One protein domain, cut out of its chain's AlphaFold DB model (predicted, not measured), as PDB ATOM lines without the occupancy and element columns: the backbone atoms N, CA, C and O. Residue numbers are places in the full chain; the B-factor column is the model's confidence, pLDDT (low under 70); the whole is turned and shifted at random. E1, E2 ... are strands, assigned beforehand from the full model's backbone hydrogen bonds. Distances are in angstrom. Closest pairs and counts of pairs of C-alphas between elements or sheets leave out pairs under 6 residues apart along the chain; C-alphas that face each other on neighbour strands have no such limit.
ATOM      1  N   ASP A   2      15.582  13.239 -75.998       76.88
ATOM      2  CA  ASP A   2      17.001  13.538 -76.091       76.88
ATOM      3  C   ASP A   2      17.711  12.941 -74.870       76.88
ATOM      4  O   ASP A   2      17.300  13.162 -73.734       76.88
ATOM      5  N   ARG A   3      18.762  12.151 -75.105       74.44
ATOM      6  CA  ARG A   3      19.478  11.435 -74.037       74.44
ATOM      7  C   ARG A   3      20.352  12.353 -73.189       74.44
ATOM      8  O   ARG A   3      20.715  11.960 -72.090       74.44
ATOM      9  N   ALA A   4      20.722  13.526 -73.702       81.00
ATOM     10  CA  ALA A   4      21.564  14.464 -72.969       81.00
ATOM     11  C   ALA A   4      20.753  15.321 -71.991       81.00
ATOM     12  O   ALA A   4      21.210  15.579 -70.881       81.00
ATOM     13  N   SER A   5      19.564  15.765 -72.404       81.50
ATOM     14  CA  SER A   5      18.692  16.598 -71.570       81.50
ATOM     15  C   SER A   5      17.600  15.827 -70.831       81.50
ATOM     16  O   SER A   5      16.959  16.406 -69.965       81.50
ATOM     17  N   GLU A   6      17.350  14.563 -71.186       85.19
ATOM     18  CA  GLU A   6      16.174  13.785 -70.757       85.19
ATOM     19  C   GLU A   6      14.828  14.456 -71.106       85.19
ATOM     20  O   GLU A   6      13.767  14.048 -70.641       85.19
ATOM     21  N   LEU A   7      14.839  15.466 -71.981       87.19
ATOM     22  CA  LEU A   7      13.648  16.176 -72.439       87.19
ATOM     23  C   LEU A   7      13.180  15.635 -73.793       87.19
ATOM     24  O   LEU A   7      13.846  14.831 -74.456       87.19
ATOM     25  N   THR A   8      12.000  16.060 -74.236       84.94
ATOM     26  CA  THR A   8      11.469  15.670 -75.542       84.94
ATOM     27  C   THR A   8      10.759  16.827 -76.222       84.94
ATOM     28  O   THR A   8      10.211  17.700 -75.556       84.94
ATOM     29  N   ASP A   9      10.755  16.807 -77.550       89.44
ATOM     30  CA  ASP A   9       9.880  17.658 -78.345       89.44
ATOM     31  C   ASP A   9       8.538  16.934 -78.469       89.44
ATOM     32  O   ASP A   9       8.452  15.857 -79.066       89.44
ATOM     33  N   ALA A  10       7.516  17.466 -77.811       89.62
ATOM     34  CA  ALA A  10       6.224  16.814 -77.665       89.62
ATOM     35  C   ALA A  10       5.194  17.416 -78.628       89.62
ATOM     36  O   ALA A  10       5.157  18.624 -78.842       89.62
ATOM     37  N   PHE A  11       4.293  16.593 -79.156       92.00
ATOM     38  CA  PHE A  11       3.056  17.031 -79.812       92.00
ATOM     39  C   PHE A  11       1.981  15.961 -79.616       92.00
ATOM     40  O   PHE A  11       2.307  14.798 -79.363       92.00
ATOM     41  N   VAL A  12       0.713  16.334 -79.778       89.31
ATOM     42  CA  VAL A  12      -0.415  15.398 -79.771       89.31
ATOM     43  C   VAL A  12      -1.031  15.356 -81.162       89.31
ATOM     44  O   VAL A  12      -1.261  16.395 -81.775       89.31
ATOM     45  N   GLU A  13      -1.293  14.153 -81.664       91.38
ATOM     46  CA  GLU A  13      -2.091  13.921 -82.867       91.38
ATOM     47  C   GLU A  13      -3.338  13.123 -82.476       91.38
ATOM     48  O   GLU A  13      -3.233  12.080 -81.829       91.38
ATOM     49  N   VAL A  14      -4.513  13.612 -82.867       88.12
ATOM     50  CA  VAL A  14      -5.801  12.963 -82.615       88.12
ATOM     51  C   VAL A  14      -6.395  12.548 -83.952       88.12
ATOM     52  O   VAL A  14      -6.653  13.393 -84.807       88.12
ATOM     53  N   LYS A  15      -6.619  11.244 -84.121       86.75
ATOM     54  CA  LYS A  15      -7.217  10.657 -85.323       86.75
ATOM     55  C   LYS A  15      -8.551  10.021 -85.000       86.75
ATOM     56  O   LYS A  15      -8.647   9.224 -84.070       86.75
ATOM     57  N   PHE A  16      -9.548  10.317 -85.821       83.56
ATOM     58  CA  PHE A  16     -10.839   9.656 -85.782       83.56
ATOM     59  C   PHE A  16     -11.336   9.405 -87.207       83.56
ATOM     60  O   PHE A  16     -11.578  10.342 -87.968       83.56
ATOM     61  N   GLY A  17     -11.460   8.129 -87.581       84.00
ATOM     62  CA  GLY A  17     -11.770   7.739 -88.956       84.00
ATOM     63  C   GLY A  17     -10.723   8.272 -89.938       84.00
ATOM     64  O   GLY A  17      -9.532   7.992 -89.797       84.00
ATOM     65  N   SER A  18     -11.171   9.046 -90.926       86.38
ATOM     66  CA  SER A  18     -10.315   9.731 -91.904       86.38
ATOM     67  C   SER A  18      -9.822  11.112 -91.447       86.38
ATOM     68  O   SER A  18      -8.978  11.699 -92.123       86.38
ATOM     69  N   THR A  19     -10.314  11.635 -90.320       88.56
ATOM     70  CA  THR A  19      -9.975  12.977 -89.824       88.56
ATOM     71  C   THR A  19      -8.790  12.911 -88.864       88.56
ATOM     72  O   THR A  19      -8.754  12.063 -87.971       88.56
ATOM     73  N   SER A  20      -7.824  13.819 -89.020       92.94
ATOM     74  CA  SER A  20      -6.664  13.955 -88.132       92.94
ATOM     75  C   SER A  20      -6.438  15.420 -87.774       92.94
ATOM     76  O   SER A  20      -6.420  16.266 -88.666       92.94
ATOM     77  N   TYR A  21      -6.209  15.702 -86.495       92.75
ATOM     78  CA  TYR A  21      -5.735  16.997 -86.004       92.75
ATOM     79  C   TYR A  21      -4.431  16.820 -85.237       92.75
ATOM     80  O   TYR A  21      -4.178  15.763 -84.656       92.75
ATOM     81  N   LYS A  22      -3.596  17.858 -85.218       93.38
ATOM     82  CA  LYS A  22      -2.305  17.841 -84.533       93.38
ATOM     83  C   LYS A  22      -2.037  19.186 -83.863       93.38
ATOM     84  O   LYS A  22      -2.345  20.226 -84.433       93.38
ATOM     85  N   THR A  23      -1.467  19.153 -82.661       94.25
ATOM     86  CA  THR A  23      -0.983  20.350 -81.964       94.25
ATOM     87  C   THR A  23       0.362  20.807 -82.526       94.25
ATOM     88  O   THR A  23       1.103  20.026 -83.130       94.25
ATOM     89  N   GLU A  24       0.738  22.048 -82.228       93.62
ATOM     90  CA  GLU A  24       2.115  22.508 -82.413       93.62
ATOM     91  C   GLU A  24       3.115  21.646 -81.625       93.62
ATOM     92  O   GLU A  24       2.768  20.964 -80.653       93.62
ATOM     93  N   VAL A  25       4.378  21.667 -82.050       94.12
ATOM     94  CA  VAL A  25       5.455  20.971 -81.339       94.12
ATOM     95  C   VAL A  25       5.930  21.836 -80.174       94.12
ATOM     96  O   VAL A  25       6.426  22.942 -80.371       94.12
ATOM     97  N   PHE A  26       5.820  21.314 -78.955       92.44
ATOM     98  CA  PHE A  26       6.376  21.924 -77.757       92.44
ATOM     99  C   PHE A  26       7.789  21.388 -77.535       92.44
ATOM    100  O   PHE A  26       7.976  20.220 -77.184       92.44
ATOM    101  N   GLY A  27       8.788  22.234 -77.761       92.12
ATOM    102  CA  GLY A  27      10.186  21.835 -77.666       92.12
ATOM    103  C   GLY A  27      10.635  21.569 -76.229       92.12
ATOM    104  O   GLY A  27      10.312  22.339 -75.325       92.12
ATOM    105  N   LYS A  28      11.432  20.515 -76.038       89.50
ATOM    106  CA  LYS A  28      12.179  20.222 -74.802       89.50
ATOM    107  C   LYS A  28      11.351  20.332 -73.510       89.50
ATOM    108  O   LYS A  28      11.759  20.998 -72.562       89.50
ATOM    109  N   SER A  29      10.207  19.661 -73.440       85.75
ATOM    110  CA  SER A  29       9.391  19.609 -72.223       85.75
ATOM    111  C   SER A  29       8.818  18.221 -71.985       85.75
ATOM    112  O   SER A  29       8.431  17.526 -72.921       85.75
ATOM    113  N   LEU A  30       8.744  17.831 -70.712       83.62
ATOM    114  CA  LEU A  30       7.982  16.662 -70.259       83.62
ATOM    115  C   LEU A  30       6.573  17.041 -69.771       83.62
ATOM    116  O   LEU A  30       5.756  16.158 -69.554       83.62
ATOM    117  N   ASN A  31       6.283  18.342 -69.646       85.81
ATOM    118  CA  ASN A  31       4.993  18.887 -69.212       85.81
ATOM    119  C   ASN A  31       4.509  19.976 -70.194       85.81
ATOM    120  O   ASN A  31       4.450  21.155 -69.838       85.81
ATOM    121  N   PRO A  32       4.267  19.630 -71.468       87.62
ATOM    122  CA  PRO A  32       3.829  20.590 -72.474       87.62
ATOM    123  C   PRO A  32       2.423  21.133 -72.172       87.62
ATOM    124  O   PRO A  32       1.486  20.373 -71.937       87.62
ATOM    125  N   VAL A  33       2.270  22.459 -72.228       88.44
ATOM    126  CA  VAL A  33       0.974  23.150 -72.146       88.44
ATOM    127  C   VAL A  33       0.722  23.815 -73.493       88.44
ATOM    128  O   VAL A  33       1.277  24.873 -73.779       88.44
ATOM    129  N   TRP A  34      -0.063  23.160 -74.352       88.50
ATOM    130  CA  TRP A  34      -0.269  23.628 -75.727       88.50
ATOM    131  C   TRP A  34      -1.266  24.773 -75.854       88.50
ATOM    132  O   TRP A  34      -1.095  25.592 -76.749       88.50
ATOM    133  N   ASN A  35      -2.298  24.823 -75.003       85.00
ATOM    134  CA  ASN A  35      -3.415  25.770 -75.139       85.00
ATOM    135  C   ASN A  35      -3.948  25.850 -76.585       85.00
ATOM    136  O   ASN A  35      -4.207  26.938 -77.093       85.00
ATOM    137  N   SER A  36      -4.046  24.707 -77.272       82.88
ATOM    138  CA  SER A  36      -4.560  24.664 -78.639       82.88
ATOM    139  C   SER A  36      -6.056  24.961 -78.670       82.88
ATOM    140  O   SER A  36      -6.775  24.653 -77.720       82.88
ATOM    141  N   GLU A  37      -6.527  25.462 -79.808       82.56
ATOM    142  CA  GLU A  37      -7.955  25.527 -80.111       82.56
ATOM    143  C   GLU A  37      -8.614  24.137 -80.091       82.56
ATOM    144  O   GLU A  37      -7.951  23.094 -80.160       82.56
ATOM    145  N   TRP A  38      -9.944  24.126 -80.007       80.81
ATOM    146  CA  TRP A  38     -10.734  22.901 -79.943       80.81
ATOM    147  C   TRP A  38     -10.658  22.088 -81.242       80.81
ATOM    148  O   TRP A  38     -10.891  22.600 -82.338       80.81
ATOM    149  N   PHE A  39     -10.424  20.781 -81.114       85.75
ATOM    150  CA  PHE A  39     -10.587  19.831 -82.217       85.75
ATOM    151  C   PHE A  39     -12.023  19.305 -82.232       85.75
ATOM    152  O   PHE A  39     -12.478  18.705 -81.256       85.75
ATOM    153  N   LYS A  40     -12.744  19.521 -83.338       82.50
ATOM    154  CA  LYS A  40     -14.130  19.068 -83.506       82.50
ATOM    155  C   LYS A  40     -14.175  17.794 -84.347       82.50
ATOM    156  O   LYS A  40     -13.691  17.775 -85.474       82.50
ATOM    157  N   PHE A  41     -14.820  16.762 -83.817       83.69
ATOM    158  CA  PHE A  41     -15.166  15.549 -84.552       83.69
ATOM    159  C   PHE A  41     -16.679  15.364 -84.493       83.69
ATOM    160  O   PHE A  41     -17.262  15.405 -83.410       83.69
ATOM    161  N   GLU A  42     -17.319  15.196 -85.646       78.69
ATOM    162  CA  GLU A  42     -18.757  14.940 -85.728       78.69
ATOM    163  C   GLU A  42     -19.007  13.431 -85.764       78.69
ATOM    164  O   GLU A  42     -18.307  12.693 -86.459       78.69
ATOM    165  N   LEU A  43     -19.972  12.980 -84.964       73.31
ATOM    166  CA  LEU A  43     -20.308  11.573 -84.790       73.31
ATOM    167  C   LEU A  43     -21.801  11.377 -85.009       73.31
ATOM    168  O   LEU A  43     -22.611  11.987 -84.312       73.31
ATOM    169  N   ASP A  44     -22.147  10.453 -85.898       73.12
ATOM    170  CA  ASP A  44     -23.498   9.910 -85.974       73.12
ATOM    171  C   ASP A  44     -23.632   8.815 -84.918       73.12
ATOM    172  O   ASP A  44     -23.175   7.679 -85.089       73.12
ATOM    173  N   LEU A  45     -24.212   9.172 -83.773       63.53
ATOM    174  CA  LEU A  45     -24.460   8.209 -82.713       63.53
ATOM    175  C   LEU A  45     -25.702   7.384 -83.063       63.53
ATOM    176  O   LEU A  45     -26.823   7.895 -83.079       63.53
TER     177      LEU A  45
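AT A GLANCE: This is residues 2 to 45 of the 161 residues of the protein "C2 domain-containing protein" of Ciona savignyi (UniProt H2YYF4). Little regular structure is here: a long, thin rod in which residues 2 to 12 lead into one small hairpin, E1 and E2, and residues 23 to 45 fold back from it, turn, and run past it to the far end. The printed part has 44 residues with no named helix and two named strands, E1 then E2, antiparallel; the class is all strand, though strands hold only 8 residues. It is only just loose, close to extended, with a radius of gyration of the C-alphas of 13.9 A and spans of 47 by 19 by 14 A.

IN THESE COORDINATES: Find C-alpha 13 at (-2.091, 13.921, -82.867); from there E1, residues 13 to 16, runs 10.2 A. E2, residues 19 to 22, runs 10.5 A to C-alpha 22 at (-2.305, 17.841, -84.533).

HOW THE PARTS SIT: A tight link joins E1 and E2, a hairpin at 167 degrees. Look at N 14 and O 21, within hydrogen-bond range at 2.8 A; the C-alphas of Glu 13 and Lys 22 face each other at 4.3 A.

THE WHOLE: The C-alphas farthest apart, of Ala 4 and Leu 45, are 47.5 A apart. The printed part has no cut; its mean pLDDT is 85.6, and residue 45 is under 70.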